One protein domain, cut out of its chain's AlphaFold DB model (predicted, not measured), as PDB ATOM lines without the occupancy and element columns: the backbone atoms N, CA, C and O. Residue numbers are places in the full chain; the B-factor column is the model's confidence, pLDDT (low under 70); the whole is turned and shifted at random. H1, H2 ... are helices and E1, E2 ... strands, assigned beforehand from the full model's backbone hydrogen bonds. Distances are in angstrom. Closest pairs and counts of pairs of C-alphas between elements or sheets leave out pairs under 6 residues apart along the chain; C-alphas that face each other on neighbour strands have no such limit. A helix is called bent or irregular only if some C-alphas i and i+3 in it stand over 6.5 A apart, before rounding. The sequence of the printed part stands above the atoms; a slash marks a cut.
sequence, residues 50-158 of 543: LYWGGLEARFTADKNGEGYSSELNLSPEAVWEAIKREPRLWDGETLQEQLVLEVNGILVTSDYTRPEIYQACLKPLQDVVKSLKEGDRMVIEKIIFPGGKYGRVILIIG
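AT A GLANCE: This is residues 50 to 158 of the 543 residues of an uncharacterized protein of Saprospiraceae bacterium (UniProt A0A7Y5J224). Look for a two-sheet sandwich with crossed strands: a twisted sheet of five strands, E3 E8 E7 E5 E6, has a small sheet of three, E2 E1 E4, face to face with a part of it. The long helix H2 packs along the edge strand E6 of the large sheet, and the short helix H1, close to H2 at one end, only grazes both sheets. The 109 printed residues hold two named helices and eight named strands, in the order E1 E2 E3 H1 E4 E5 E6 H2 E7 E8, a mixed class of helices and strands. The large sheet is mixed and the small one all antiparallel. The whole is compact, with a radius of gyration of the C-alphas of 13.3 A, and spans 35 by 34 by 22 A.

HOW THE PARTS SIT: Begin with the large sheet and its edge strand E3, residues 67 to 74, beside E8, residues 150 to 157. They are parallel, at 18 degrees, with N 70 and O 152 at 2.9 A. Next comes E7, residues 137 to 144, antiparallel to E8 in a hairpin; N 140 and O 153 are 2.8 A apart. E5, residues 98 to 103, is antiparallel to E7, with N 102 and O 141 at 2.8 A. Beyond it E6, residues 106 to 111, makes a hairpin with E5, and N 101 and O 108 are 3.0 A apart. Now turn to the small sheet: E1, residues 50 to 52, is its inner strand. On one side of it is E2, residues 55 to 58, in a hairpin, with N 57 and O 50 at 2.9 A; on the other side is E4, residues 87 to 90, antiparallel, with N 51 and O 88 at 2.8 A. The two sheets form a sandwich, two sheets face to face, with the facing parts 8.1 A centre to centre and the strands at 52 degrees. The closest C-alphas of E2 and E3 are those of Ala 57 and Ser 70, 6.0 A apart. H2, residues 115 to 131, is on the large sheet at a height over the sheet of 8.4 A, over E6; their closest C-alphas are those of Ser 110 and Tyr 118, 5.0 A apart. It runs along the strands only just, at 29.9 degrees to E6 on the local plane. E6, H2 and E7 are a split strand-helix-strand unit, two strands running the same way with a helix between them in the chain and E5 between them in the sheet; its crossover is right-handed. H1, residues 76 to 82, touches H2, opposite ways at a shallow tilt of 4 degrees; H2 does so with residues 126 to 130 alone, and the closest C-alphas are those of Trp 80 and Val 129, 6.2 A apart. In H1 each O i to N i+4 pair is within hydrogen-bond range; in H2, 10 of 13 are.

IN THESE COORDINATES: Find C-alpha 50 at (155.284, 162.633, 174.457), where E1 begins. E3 and E8 each measure 22.9 A from first to last C-alpha, and E7 20.9 A. Find C-alpha 115 at (165.606, 149.370, 169.623); from there H2 runs 24.8 A to C-alpha 131. It has a kink of 44 degrees near residue 124 and is only just irregular, C-alphas 120 and 123 being 6.9 A apart. E8 ends at C-alpha 157, at (139.271, 156.053, 170.591).

THE WHOLE: The two C-alphas farthest apart are those of Lys 63 and Glu 116, 37.7 A. The printed part has no cut and no long link; the links E2 to E3 and E4 to E5 are short, the others tight. The mean pLDDT of the printed part is 88.2, and residue 65 is under 70.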
ATOM      1  N   LEU A  50     155.119 164.019 174.896       94.44
ATOM      2  CA  LEU A  50     155.284 162.633 174.457       94.44
ATOM      3  C   LEU A  50     155.022 162.549 172.952       94.44
ATOM      4  O   LEU A  50     153.920 162.844 172.491       94.44
ATOM      5  N   TYR A  51     156.021 162.077 172.216       92.50
ATOM      6  CA  TYR A  51     155.928 161.730 170.806       92.50
ATOM      7  C   TYR A  51     155.856 160.214 170.653       92.50
ATOM      8  O   TYR A  51     156.713 159.495 171.167       92.50
ATOM      9  N   TRP A  52     154.872 159.709 169.915       92.88
ATOM     10  CA  TRP A  52     154.776 158.280 169.614       92.88
ATOM     11  C   TRP A  52     154.287 158.079 168.185       92.88
ATOM     12  O   TRP A  52     153.097 158.143 167.892       92.88
ATOM     13  N   GLY A  53     155.226 157.895 167.260       86.69
ATOM     14  CA  GLY A  53     154.924 157.851 165.834       86.69
ATOM     15  C   GLY A  53     154.311 159.155 165.321       86.69
ATOM     16  O   GLY A  53     155.036 160.130 165.172       86.69
ATOM     17  N   GLY A  54     153.011 159.151 165.009       75.94
ATOM     18  CA  GLY A  54     152.255 160.351 164.618       75.94
ATOM     19  C   GLY A  54     151.560 161.071 165.781       75.94
ATOM     20  O   GLY A  54     150.897 162.077 165.553       75.94
ATOM     21  N   LEU A  55     151.670 160.551 167.009       87.44
ATOM     22  CA  LEU A  55     151.019 161.105 168.197       87.44
ATOM     23  C   LEU A  55     151.899 162.161 168.860       87.44
ATOM     24  O   LEU A  55     153.090 161.923 169.067       87.44
ATOM     25  N   GLU A  56     151.286 163.271 169.267       92.12
ATOM     26  CA  GLU A  56     151.903 164.320 170.079       92.12
ATOM     27  C   GLU A  56     150.990 164.635 171.271       92.12
ATOM     28  O   GLU A  56     149.933 165.243 171.113       92.12
ATOM     29  N   ALA A  57     151.387 164.213 172.472       91.75
ATOM     30  CA  ALA A  57     150.671 164.513 173.709       91.75
ATOM     31  C   ALA A  57     151.430 165.583 174.500       91.75
ATOM     32  O   ALA A  57     152.517 165.329 175.023       91.75
ATOM     33  N   ARG A  58     150.846 166.781 174.595       92.06
ATOM     34  CA  ARG A  58     151.369 167.876 175.425       92.06
ATOM     35  C   ARG A  58     150.769 167.795 176.818       92.06
ATOM     36  O   ARG A  58     149.550 167.696 176.962       92.06
ATOM     37  N   PHE A  59     151.622 167.826 177.831       90.50
ATOM     38  CA  PHE A  59     151.224 167.604 179.216       90.50
ATOM     39  C   PHE A  59     150.841 168.898 179.932       90.50
ATOM     40  O   PHE A  59     151.646 169.815 180.062       90.50
ATOM     41  N   THR A  60     149.642 168.952 180.495       88.38
ATOM     42  CA  THR A  60     149.237 170.024 181.409       88.38
ATOM     43  C   THR A  60     149.441 169.590 182.852       88.38
ATOM     44  O   THR A  60     149.120 168.455 183.199       88.38
ATOM     45  N   ALA A  61     149.981 170.479 183.688       85.06
ATOM     46  CA  ALA A  61     150.104 170.214 185.117       85.06
ATOM     47  C   ALA A  61     148.710 170.037 185.735       85.06
ATOM     48  O   ALA A  61     147.799 170.833 185.484       85.06
ATOM     49  N   ASP A  62     148.548 169.001 186.551       81.44
ATOM     50  CA  ASP A  62     147.320 168.779 187.300       81.44
ATOM     51  C   ASP A  62     147.138 169.883 188.352       81.44
ATOM     52  O   ASP A  62     148.094 170.526 188.785       81.44
ATOM     53  N   LYS A  63     145.900 170.083 188.823       75.69
ATOM     54  CA  LYS A  63     145.537 171.166 189.765       75.69
ATOM     55  C   LYS A  63     146.372 171.200 191.055       75.69
ATOM     56  O   LYS A  63     146.450 172.247 191.687       75.69
ATOM     57  N   ASN A  64     146.981 170.074 191.429       72.25
ATOM     58  CA  ASN A  64     147.800 169.931 192.632       72.25
ATOM     59  C   ASN A  64     149.312 170.078 192.357       72.25
ATOM     60  O   ASN A  64     150.097 170.020 193.294       72.25
ATOM     61  N   GLY A  65     149.737 170.232 191.095       67.94
ATOM     62  CA  GLY A  65     151.139 170.427 190.691       67.94
ATOM     63  C   GLY A  65     152.053 169.193 190.778       67.94
ATOM     64  O   GLY A  65     153.205 169.257 190.348       67.94
ATOM     65  N   GLU A  66     151.560 168.071 191.310       72.75
ATOM     66  CA  GLU A  66     152.341 166.840 191.526       72.75
ATOM     67  C   GLU A  66     152.331 165.866 190.334       72.75
ATOM     68  O   GLU A  66     153.217 165.017 190.227       72.75
ATOM     69  N   GLY A  67     151.363 165.998 189.427       83.06
ATOM     70  CA  GLY A  67     151.199 165.145 188.250       83.06
ATOM     71  C   GLY A  67     150.959 165.963 186.987       83.06
ATOM     72  O   GLY A  67     150.639 167.152 187.059       83.06
ATOM     73  N   TYR A  68     151.124 165.327 185.829       90.56
ATOM     74  CA  TYR A  68     150.702 165.904 184.558       90.56
ATOM     75  C   TYR A  68     149.773 164.966 183.802       90.56
ATOM     76  O   TYR A  68     149.960 163.747 183.785       90.56
ATOM     77  N   SER A  69     148.827 165.556 183.085       91.50
ATOM     78  CA  SER A  69     147.883 164.827 182.254       91.50
ATOM     79  C   SER A  69     147.814 165.385 180.836       91.50
ATOM     80  O   SER A  69     148.118 166.548 180.576       91.50
ATOM     81  N   SER A  70     147.446 164.522 179.895       92.00
ATOM     82  CA  SER A  70     147.108 164.884 178.521       92.00
ATOM     83  C   SER A  70     145.958 164.003 178.044       92.00
ATOM     84  O   SER A  70     145.839 162.848 178.462       92.00
ATOM     85  N   GLU A  71     145.113 164.535 177.170       91.50
ATOM     86  CA  GLU A  71     144.011 163.801 176.559       91.50
ATOM     87  C   GLU A  71     144.058 163.995 175.045       91.50
ATOM     88  O   GLU A  71     144.178 165.123 174.563       91.50
ATOM     89  N   LEU A  72     143.988 162.893 174.300       88.25
ATOM     90  CA  LEU A  72     143.987 162.883 172.842       88.25
ATOM     91  C   LEU A  72     142.796 162.076 172.323       88.25
ATOM     92  O   LEU A  72     142.485 161.012 172.851       88.25
ATOM     93  N   ASN A  73     142.184 162.556 171.241       88.44
ATOM     94  CA  ASN A  73     141.155 161.832 170.495       88.44
ATOM     95  C   ASN A  73     141.776 161.286 169.205       88.44
ATOM     96  O   ASN A  73     142.316 162.062 168.417       88.44
ATOM     97  N   LEU A  74     141.737 159.967 169.003       85.88
ATOM     98  CA  LEU A  74     142.433 159.289 167.901       85.88
ATOM     99  C   LEU A  74     141.591 158.148 167.335       85.88
ATOM    100  O   LEU A  74     140.798 157.556 168.059       85.88
ATOM    101  N   SER A  75     141.809 157.786 166.069       85.06
ATOM    102  CA  SER A  75     141.242 156.556 165.513       85.06
ATOM    103  C   SER A  75     142.052 155.315 165.920       85.06
ATOM    104  O   SER A  75     143.249 155.436 166.218       85.06
ATOM    105  N   PRO A  76     141.456 154.106 165.876       85.50
ATOM    106  CA  PRO A  76     142.197 152.858 166.060       85.50
ATOM    107  C   PRO A  76     143.417 152.746 165.131       85.50
ATOM    108  O   PRO A  76     144.489 152.321 165.564       85.50
ATOM    109  N   GLU A  77     143.297 153.181 163.872       81.31
ATOM    110  CA  GLU A  77     144.375 153.110 162.877       81.31
ATOM    111  C   GLU A  77     145.520 154.067 163.210       81.31
ATOM    112  O   GLU A  77     146.685 153.703 163.060       81.31
ATOM    113  N   ALA A  78     145.219 155.268 163.714       81.94
ATOM    114  CA  ALA A  78     146.247 156.215 164.138       81.94
ATOM    115  C   ALA A  78     147.074 155.652 165.304       81.94
ATOM    116  O   ALA A  78     148.302 155.766 165.307       81.94
ATOM    117  N   VAL A  79     146.419 154.989 166.265       89.19
ATOM    118  CA  VAL A  79     147.101 154.292 167.368       89.19
ATOM    119  C   VAL A  79     147.903 153.097 166.842       89.19
ATOM    120  O   VAL A  79     149.040 152.885 167.268       89.19
ATOM    121  N   TRP A  80     147.364 152.349 165.876       87.44
ATOM    122  CA  TRP A  80     148.054 151.233 165.228       87.44
ATOM    123  C   TRP A  80     149.338 151.660 164.514       87.44
ATOM    124  O   TRP A  80     150.378 151.030 164.696       87.44
ATOM    125  N   GLU A  81     149.303 152.747 163.743       83.25
ATOM    126  CA  GLU A  81     150.500 153.288 163.093       83.25
ATOM    127  C   GLU A  81     151.498 153.865 164.103       83.25
ATOM    128  O   GLU A  81     152.711 153.719 163.933       83.25
ATOM    129  N   ALA A  82     151.008 154.476 165.185       88.19
ATOM    130  CA  ALA A  82     151.846 155.046 166.231       88.19
ATOM    131  C   ALA A  82     152.738 153.999 166.910       88.19
ATOM    132  O   ALA A  82     153.954 154.189 166.986       88.19
ATOM    133  N   ILE A  83     152.161 152.869 167.337       93.19
ATOM    134  CA  ILE A  83     152.890 151.816 168.066       93.19
ATOM    135  C   ILE A  83     153.903 151.045 167.208       93.19
ATOM    136  O   ILE A  83     154.677 150.243 167.723       93.19
ATOM    137  N   LYS A  84     153.931 151.258 165.888       86.19
ATOM    138  CA  LYS A  84     155.003 150.714 165.037       86.19
ATOM    139  C   LYS A  84     156.331 151.441 165.255       86.19
ATOM    140  O   LYS A  84     157.372 150.950 164.825       86.19
ATOM    141  N   ARG A  85     156.296 152.615 165.893       86.94
ATOM    142  CA  ARG A  85     157.450 153.472 166.167       86.94
ATOM    143  C   ARG A  85     157.689 153.567 167.671       86.94
ATOM    144  O   ARG A  85     156.771 153.432 168.470       86.94
ATOM    145  N   GLU A  86     158.933 153.808 168.055       91.06
ATOM    146  CA  GLU A  86     159.324 153.929 169.462       91.06
ATOM    147  C   GLU A  86     158.820 155.244 170.081       91.06
ATOM    148  O   GLU A  86     158.975 156.297 169.453       91.06
ATOM    149  N   PRO A  87     158.265 155.225 171.309       94.19
ATOM    150  CA  PRO A  87     157.882 156.447 171.999       94.19
ATOM    151  C   PRO A  87     159.113 157.225 172.471       94.19
ATOM    152  O   PRO A  87     160.135 156.635 172.850       94.19
ATOM    153  N   ARG A  88     158.992 158.555 172.482       92.62
ATOM    154  CA  ARG A  88     160.006 159.517 172.922       92.62
ATOM    155  C   ARG A  88     159.377 160.605 173.770       92.62
ATOM    156  O   ARG A  88     158.275 161.058 173.488       92.62
ATOM    157  N   LEU A  89     160.109 161.055 174.776       93.06
ATOM    158  CA  LEU A  89     159.682 162.128 175.657       93.06
ATOM    159  C   LEU A  89     160.634 163.313 175.501       93.06
ATOM    160  O   LEU A  89     161.841 163.155 175.656       93.06
ATOM    161  N   TRP A  90     160.081 164.482 175.210       90.44
ATOM    162  CA  TRP A  90     160.754 165.765 175.361       90.44
ATOM    163  C   TRP A  90     160.539 166.274 176.782       90.44
ATOM    164  O   TRP A  90     159.402 166.260 177.254       90.44
ATOM    165  N   ASP A  91     161.606 166.700 177.455       86.25
ATOM    166  CA  ASP A  91     161.556 167.159 178.849       86.25
ATOM    167  C   ASP A  91     161.544 168.681 179.045       86.25
ATOM    168  O   ASP A  91     161.547 169.159 180.177       86.25
ATOM    169  N   GLY A  92     161.528 169.432 177.946       81.38
ATOM    170  CA  GLY A  92     161.650 170.886 177.931       81.38
ATOM    171  C   GLY A  92     162.992 171.344 177.365       81.38
ATOM    172  O   GLY A  92     163.056 172.425 176.782       81.38
ATOM    173  N   GLU A  93     164.026 170.504 177.450       80.69
ATOM    174  CA  GLU A  93     165.387 170.809 176.998       80.69
ATOM    175  C   GLU A  93     165.913 169.803 175.969       80.69
ATOM    176  O   GLU A  93     166.644 170.176 175.045       80.69
ATOM    177  N   THR A  94     165.579 168.520 176.122       83.88
ATOM    178  CA  THR A  94     166.087 167.445 175.276       83.88
ATOM    179  C   THR A  94     165.118 166.267 175.142       83.88
ATOM    180  O   THR A  94     164.162 166.105 175.902       83.88
ATOM    181  N   LEU A  95     165.372 165.416 174.144       87.56
ATOM    182  CA  LEU A  95     164.707 164.122 174.022       87.56
ATOM    183  C   LEU A  95     165.385 163.115 174.950       87.56
ATOM    184  O   LEU A  95     166.597 162.906 174.877       87.56
ATOM    185  N   GLN A  96     164.590 162.454 175.781       87.75
ATOM    186  CA  GLN A  96     165.067 161.425 176.694       87.75
ATOM    187  C   GLN A  96     165.574 160.196 175.930       87.75
ATOM    188  O   GLN A  96     164.902 159.672 175.038       87.75
ATOM    189  N   GLU A  97     166.764 159.724 176.310       86.00
ATOM    190  CA  GLU A  97     167.393 158.520 175.747       86.00
ATOM    191  C   GLU A  97     166.608 157.255 176.114       86.00
ATOM    192  O   GLU A  97     166.496 156.334 175.306       86.00
ATOM    193  N   GLN A  98     166.037 157.238 177.320       91.31
ATOM    194  CA  GLN A  98     165.252 156.136 177.855       91.31
ATOM    195  C   GLN A  98     163.882 156.628 178.302       91.31
ATOM    196  O   GLN A  98     163.750 157.688 178.911       91.31
ATOM    197  N   LEU A  99     162.861 155.831 178.019       93.12
ATOM    198  CA  LEU A  99     161.492 156.088 178.426       93.12
ATOM    199  C   LEU A  99     160.856 154.786 178.899       93.12
ATOM    200  O   LEU A  99     160.878 153.774 178.197       93.12
ATOM    201  N   VAL A 100     160.270 154.842 180.089       93.00
ATOM    202  CA  VAL A 100     159.468 153.766 180.663       93.00
ATOM    203  C   VAL A 100     158.069 154.314 180.892       93.00
ATOM    204  O   VAL A 100     157.906 155.383 181.479       93.00
ATOM    205  N   LEU A 101     157.077 153.590 180.391       95.44
ATOM    206  CA  LEU A 101     155.662 153.894 180.560       95.44
ATOM    207  C   LEU A 101     154.857 152.598 180.599       95.44
ATOM    208  O   LEU A 101     155.346 151.530 180.228       95.44
ATOM    209  N   GLU A 102     153.612 152.691 181.033       95.06
ATOM    210  CA  GLU A 102     152.682 151.571 181.087       95.06
ATOM    211  C   GLU A 102     151.472 151.871 180.206       95.06
ATOM    212  O   GLU A 102     150.891 152.946 180.299       95.06
ATOM    213  N   VAL A 103     151.098 150.935 179.334       94.00
ATOM    214  CA  VAL A 103     149.916 151.050 178.470       94.00
ATOM    215  C   VAL A 103     148.924 149.973 178.857       94.00
ATOM    216  O   VAL A 103     149.177 148.799 178.595       94.00
ATOM    217  N   ASN A 104     147.794 150.348 179.460       89.69
ATOM    218  CA  ASN A 104     146.775 149.398 179.934       89.69
ATOM    219  C   ASN A 104     147.384 148.203 180.713       89.69
ATOM    220  O   ASN A 104     147.015 147.051 180.484       89.69
ATOM    221  N   GLY A 105     148.361 148.455 181.592       88.12
ATOM    222  CA  GLY A 105     149.058 147.406 182.350       88.12
ATOM    223  C   GLY A 105     150.293 146.794 181.672       88.12
ATOM    224  O   GLY A 105     151.026 146.037 182.308       88.12
ATOM    225  N   ILE A 106     150.556 147.096 180.398       90.75
ATOM    226  CA  ILE A 106     151.724 146.590 179.666       90.75
ATOM    227  C   ILE A 106     152.900 147.531 179.880       90.75
ATOM    228  O   ILE A 106     152.860 148.686 179.461       90.75
ATOM    229  N   LEU A 107     153.979 147.017 180.470       94.25
ATOM    230  CA  LEU A 107     155.229 147.756 180.589       94.25
ATOM    231  C   LEU A 107     155.870 147.946 179.209       94.25
ATOM    232  O   LEU A 107     156.244 146.985 178.533       94.25
ATOM    233  N   VAL A 108     156.042 149.204 178.822       94.44
ATOM    234  CA  VAL A 108     156.701 149.610 177.587       94.44
ATOM    235  C   VAL A 108     157.996 150.303 177.950       94.44
ATOM    236  O   VAL A 108     158.010 151.321 178.642       94.44
ATOM    237  N   THR A 109     159.098 149.739 177.473       93.00
ATOM    238  CA  THR A 109     160.421 150.338 177.625       93.00
ATOM    239  C   THR A 109     160.958 150.697 176.255       93.00
ATOM    240  O   THR A 109     160.869 149.920 175.306       93.00
ATOM    241  N   SER A 110     161.500 151.898 176.158       91.56
ATOM    242  CA  SER A 110     162.058 152.468 174.946       91.56
ATOM    243  C   SER A 110     163.454 152.974 175.283       91.56
ATOM    244  O   SER A 110     163.620 153.731 176.238       91.56
ATOM    245  N   ASP A 111     164.456 152.520 174.537       89.94
ATOM    246  CA  ASP A 111     165.843 152.962 174.660       89.94
ATOM    247  C   ASP A 111     166.354 153.294 173.260       89.94
ATOM    248  O   ASP A 111     166.413 152.439 172.374       89.94
ATOM    249  N   TYR A 112     166.727 154.551 173.064       79.12
ATOM    250  CA  TYR A 112     167.170 155.089 171.786       79.12
ATOM    251  C   TYR A 112     168.384 154.347 171.191       79.12
ATOM    252  O   TYR A 112     168.553 154.226 169.965       79.12
ATOM    253  N   THR A 113     169.250 153.831 172.060       80.25
ATOM    254  CA  THR A 113     170.447 153.088 171.662       80.25
ATOM    255  C   THR A 113     170.152 151.614 171.396       80.25
ATOM    256  O   THR A 113     170.904 150.981 170.652       80.25
ATOM    257  N   ARG A 114     169.033 151.094 171.918       86.75
ATOM    258  CA  ARG A 114     168.681 149.668 171.951       86.75
ATOM    259  C   ARG A 114     167.236 149.410 171.490       86.75
ATOM    260  O   ARG A 114     166.371 149.076 172.308       86.75
ATOM    261  N   PRO A 115     166.956 149.521 170.175       80.62
ATOM    262  CA  PRO A 115     165.606 149.370 169.623       80.62
ATOM    263  C   PRO A 115     164.997 147.983 169.878       80.62
ATOM    264  O   PRO A 115     163.777 147.819 169.930       80.62
ATOM    265  N   GLU A 116     165.834 146.962 170.086       84.75
ATOM    266  CA  GLU A 116     165.387 145.612 170.423       84.75
ATOM    267  C   GLU A 116     164.588 145.549 171.735       84.75
ATOM    268  O   GLU A 116     163.747 144.662 171.889       84.75
ATOM    269  N   ILE A 117     164.800 146.502 172.651       90.31
ATOM    270  CA  ILE A 117     164.051 146.594 173.911       90.31
ATOM    271  C   ILE A 117     162.583 146.920 173.630       90.31
ATOM    272  O   ILE A 117     161.696 146.235 174.136       90.31
ATOM    273  N   TYR A 118     162.316 147.909 172.774       92.00
ATOM    274  CA  TYR A 118     160.945 148.263 172.416       92.00
ATOM    275  C   TYR A 118     160.277 147.181 171.566       92.00
ATOM    276  O   TYR A 118     159.105 146.861 171.768       92.00
ATOM    277  N   GLN A 119     161.027 146.552 170.654       87.81
ATOM    278  CA  GLN A 119     160.512 145.447 169.838       87.81
ATOM    279  C   GLN A 119     159.994 144.279 170.695       87.81
ATOM    280  O   GLN A 119     158.995 143.655 170.337       87.81
ATOM    281  N   ALA A 120     160.605 144.018 171.858       88.94
ATOM    282  CA  ALA A 120     160.123 143.004 172.796       88.94
ATOM    283  C   ALA A 120     158.756 143.355 173.425       88.94
ATOM    284  O   ALA A 120     157.973 142.454 173.729       88.94
ATOM    285  N   CYS A 121     158.436 144.647 173.568       89.25
ATOM    286  CA  CYS A 121     157.146 145.143 174.067       89.25
ATOM    287  C   CYS A 121     156.053 145.189 172.981       89.25
ATOM    288  O   CYS A 121     154.868 145.299 173.295       89.25
ATOM    289  N   LEU A 122     156.429 145.121 171.701       87.88
ATOM    290  CA  LEU A 122     155.554 145.460 170.576       87.88
ATOM    291  C   LEU A 122     154.455 144.415 170.345       87.88
ATOM    292  O   LEU A 122     153.316 144.772 170.061       87.88
ATOM    293  N   LYS A 123     154.759 143.125 170.529       86.94
ATOM    294  CA  LYS A 123     153.779 142.037 170.367       86.94
ATOM    295  C   LYS A 123     152.572 142.165 171.317       86.94
ATOM    296  O   LYS A 123     151.454 142.210 170.812       86.94
ATOM    297  N   PRO A 124     152.744 142.275 172.651       88.44
ATOM    298  CA  PRO A 124     151.602 142.453 173.548       88.44
ATOM    299  C   PRO A 124     150.873 143.791 173.327       88.44
ATOM    300  O   PRO A 124     149.651 143.837 173.434       88.44
ATOM    301  N   LEU A 125     151.586 144.863 172.950       90.69
ATOM    302  CA  LEU A 125     150.962 146.138 172.568       90.69
ATOM    303  C   LEU A 125     150.061 145.999 171.335       90.69
ATOM    304  O   LEU A 125     148.953 146.529 171.319       90.69
ATOM    305  N   GLN A 126     150.514 145.279 170.306       91.31
ATOM    306  CA  GLN A 126     149.734 145.055 169.090       91.31
ATOM    307  C   GLN A 126     148.426 144.323 169.373       91.31
ATOM    308  O   GLN A 126     147.412 144.654 168.763       91.31
ATOM    309  N   ASP A 127     148.438 143.346 170.278       88.25
ATOM    310  CA  ASP A 127     147.233 142.597 170.635       88.25
ATOM    311  C   ASP A 127     146.197 143.502 171.321       88.25
ATOM    312  O   ASP A 127     145.009 143.424 171.000       88.25
ATOM    313  N   VAL A 128     146.640 144.435 172.176       89.12
ATOM    314  CA  VAL A 128     145.762 145.457 172.769       89.12
ATOM    315  C   VAL A 128     145.220 146.400 171.701       89.12
ATOM    316  O   VAL A 128     144.007 146.572 171.611       89.12
ATOM    317  N   VAL A 129     146.081 146.965 170.850       89.00
ATOM    318  CA  VAL A 129     145.648 147.956 169.851       89.00
ATOM    319  C   VAL A 129     144.707 147.348 168.806       89.00
ATOM    320  O   VAL A 129     143.726 147.983 168.441       89.00
ATOM    321  N   LYS A 130     144.924 146.093 168.386       89.00
ATOM    322  CA  LYS A 130     144.005 145.369 167.483       89.00
ATOM    323  C   LYS A 130     142.611 145.156 168.067       89.00
ATOM    324  O   LYS A 130     141.672 144.925 167.310       89.00
ATOM    325  N   SER A 131     142.490 145.153 169.392       89.19
ATOM    326  CA  SER A 131     141.212 144.949 170.076       89.19
ATOM    327  C   SER A 131     140.421 146.240 170.293       89.19
ATOM    328  O   SER A 131     139.244 146.149 170.643       89.19
ATOM    329  N   LEU A 132     141.041 147.407 170.065       89.44
ATOM    330  CA  LEU A 132     140.413 148.709 170.275       89.44
ATOM    331  C   LEU A 132     139.261 148.938 169.298       89.44
ATOM    332  O   LEU A 132     139.378 148.719 168.091       89.44
ATOM    333  N   LYS A 133     138.155 149.435 169.838       89.06
ATOM    334  CA  LYS A 133     136.953 149.853 169.122       89.06
ATOM    335  C   LYS A 133     136.662 151.319 169.402       89.06
ATOM    336  O   LYS A 133     137.144 151.898 170.372       89.06
ATOM    337  N   GLU A 134     135.838 151.920 168.556       84.88
ATOM    338  CA  GLU A 134     135.295 153.248 168.828       84.88
ATOM    339  C   GLU A 134     134.580 153.278 170.188       84.88
ATOM    340  O   GLU A 134     133.815 152.374 170.532       84.88
ATOM    341  N   GLY A 135     134.857 154.322 170.966       85.38
ATOM    342  CA  GLY A 135     134.401 154.492 172.343       85.38
ATOM    343  C   GLY A 135     135.346 153.909 173.396       85.38
ATOM    344  O   GLY A 135     135.213 154.263 174.573       85.38
ATOM    345  N   ASP A 136     136.315 153.074 173.007       91.69
ATOM    346  CA  ASP A 136     137.300 152.538 173.942       91.69
ATOM    347  C   ASP A 136     138.245 153.629 174.455       91.69
ATOM    348  O   ASP A 136     138.412 154.710 173.880       91.69
ATOM    349  N   ARG A 137     138.887 153.332 175.585       91.88
ATOM    350  CA  ARG A 137     139.894 154.193 176.200       91.88
ATOM    351  C   ARG A 137     141.181 153.412 176.384       91.88
ATOM    352  O   ARG A 137     141.176 152.337 176.982       91.88
ATOM    353  N   MET A 138     142.285 153.983 175.921       93.31
ATOM    354  CA  MET A 138     143.625 153.478 176.196       93.31
ATOM    355  C   MET A 138     144.332 154.462 177.121       93.31
ATOM    356  O   MET A 138     144.385 155.660 176.853       93.31
ATOM    357  N   VAL A 139     144.850 153.962 178.239       94.69
ATOM    358  CA  VAL A 139     145.545 154.777 179.232       94.69
ATOM    359  C   VAL A 139     147.032 154.480 179.156       94.69
ATOM    360  O   VAL A 139     147.453 153.332 179.294       94.69
ATOM    361  N   ILE A 140     147.811 155.537 178.947       95.62
ATOM    362  CA  ILE A 140     149.258 155.532 179.105       95.62
ATOM    363  C   ILE A 140     149.560 156.165 180.458       95.62
ATOM    364  O   ILE A 140     149.253 157.335 180.678       95.62
ATOM    365  N   GLU A 141     150.140 155.416 181.377       93.25
ATOM    366  CA  GLU A 141     150.404 155.858 182.743       93.25
ATOM    367  C   GLU A 141     151.836 155.558 183.174       93.25
ATOM    368  O   GLU A 141     152.615 154.947 182.442       93.25
ATOM    369  N   LYS A 142     152.202 156.053 184.363       91.56
ATOM    370  CA  LYS A 142     153.551 155.929 184.933       91.56
ATOM    371  C   LYS A 142     154.644 156.440 183.989       91.56
ATOM    372  O   LYS A 142     155.746 155.901 183.965       91.56
ATOM    373  N   ILE A 143     154.345 157.492 183.225       92.69
ATOM    374  CA  ILE A 143     155.338 158.177 182.396       92.69
ATOM    375  C   ILE A 143     156.252 158.938 183.351       92.69
ATOM    376  O   ILE A 143     155.814 159.901 183.977       92.69
ATOM    377  N   ILE A 144     157.487 158.477 183.518       88.44
ATOM    378  CA  ILE A 144     158.419 159.071 184.480       88.44
ATOM    379  C   ILE A 144     159.066 160.311 183.857       88.44
ATOM    380  O   ILE A 144     159.703 160.225 182.807       88.44
ATOM    381  N   PHE A 145     158.925 161.454 184.525       86.38
ATOM    382  CA  PHE A 145     159.586 162.704 184.162       86.38
ATOM    383  C   PHE A 145     160.815 162.966 185.049       86.38
ATOM    384  O   PHE A 145     160.920 162.418 186.157       86.38
ATOM    385  N   PRO A 146     161.739 163.845 184.619       79.50
ATOM    386  CA  PRO A 146     162.795 164.358 185.483       79.50
ATOM    387  C   PRO A 146     162.251 164.902 186.815       79.50
ATOM    388  O   PRO A 146     161.162 165.474 186.890       79.50
ATOM    389  N   GLY A 147     163.011 164.703 187.894       78.75
ATOM    390  CA  GLY A 147     162.610 165.126 189.242       78.75
ATOM    391  C   GLY A 147     161.568 164.228 189.920       78.75
ATOM    392  O   GLY A 147     161.017 164.621 190.942       78.75
ATOM    393  N   GLY A 148     161.295 163.033 189.378       81.25
ATOM    394  CA  GLY A 148     160.390 162.052 189.989       81.25
ATOM    395  C   GLY A 148     158.903 162.360 189.804       81.25
ATOM    396  O   GLY A 148     158.066 161.724 190.442       81.25
ATOM    397  N   LYS A 149     158.567 163.324 188.937       86.12
ATOM    398  CA  LYS A 149     157.180 163.616 188.561       86.12
ATOM    399  C   LYS A 149     156.651 162.535 187.615       86.12
ATOM    400  O   LYS A 149     157.428 161.837 186.961       86.12
ATOM    401  N   TYR A 150     155.332 162.406 187.529       88.88
ATOM    402  CA  TYR A 150     154.683 161.400 186.692       88.88
ATOM    403  C   TYR A 150     153.633 162.006 185.762       88.88
ATOM    404  O   TYR A 150     152.993 163.013 186.073       88.88
ATOM    405  N   GLY A 151     153.474 161.365 184.608       91.94
ATOM    406  CA  GLY A 151     152.527 161.733 183.571       91.94
ATOM    407  C   GLY A 151     151.522 160.635 183.264       91.94
ATOM    408  O   GLY A 151     151.821 159.440 183.374       91.94
ATOM    409  N   ARG A 152     150.343 161.059 182.813       94.38
ATOM    410  CA  ARG A 152     149.311 160.198 182.238       94.38
ATOM    411  C   ARG A 152     148.799 160.779 180.923       94.38
ATOM    412  O   ARG A 152     148.491 161.962 180.850       94.38
ATOM    413  N   VAL A 153     148.642 159.942 179.905       94.69
ATOM    414  CA  VAL A 153     147.930 160.283 178.670       94.69
ATOM    415  C   VAL A 153     146.696 159.398 178.558       94.69
ATOM    416  O   VAL A 153     146.778 158.179 178.710       94.69
ATOM    417  N   ILE A 154     145.543 160.005 178.305       93.31
ATOM    418  CA  ILE A 154     144.302 159.294 178.002       93.31
ATOM    419  C   ILE A 154     144.066 159.406 176.500       93.31
ATOM    420  O   ILE A 154     143.915 160.505 175.975       93.31
ATOM    421  N   LEU A 155     144.041 158.269 175.811       92.50
ATOM    422  CA  LEU A 155     143.618 158.193 174.419       92.50
ATOM    423  C   LEU A 155     142.150 157.772 174.394       92.50
ATOM    424  O   LEU A 155     141.801 156.685 174.865       92.50
ATOM    425  N   ILE A 156     141.297 158.635 173.860       91.62
ATOM    426  CA  ILE A 156     139.894 158.336 173.590       91.62
ATOM    427  C   ILE A 156     139.810 157.881 172.134       91.62
ATOM    428  O   ILE A 156     140.187 158.621 171.221       91.62
ATOM    429  N   ILE A 157     139.352 156.646 171.922       91.38
ATOM    430  CA  ILE A 157     139.271 156.053 170.591       91.38
ATOM    431  C   ILE A 157     137.985 156.532 169.918       91.38
ATOM    432  O   ILE A 157     136.887 156.104 170.268       91.38
ATOM    433  N   GLY A 158     138.127 157.468 168.988       81.81
ATOM    434  CA  GLY A 158     137.038 157.987 168.165       81.81
ATOM    435  C   GLY A 158     136.786 157.128 166.927       81.81
ATOM    436  O   GLY A 158     137.509 156.163 166.664       81.81
TER     437      GLY A 158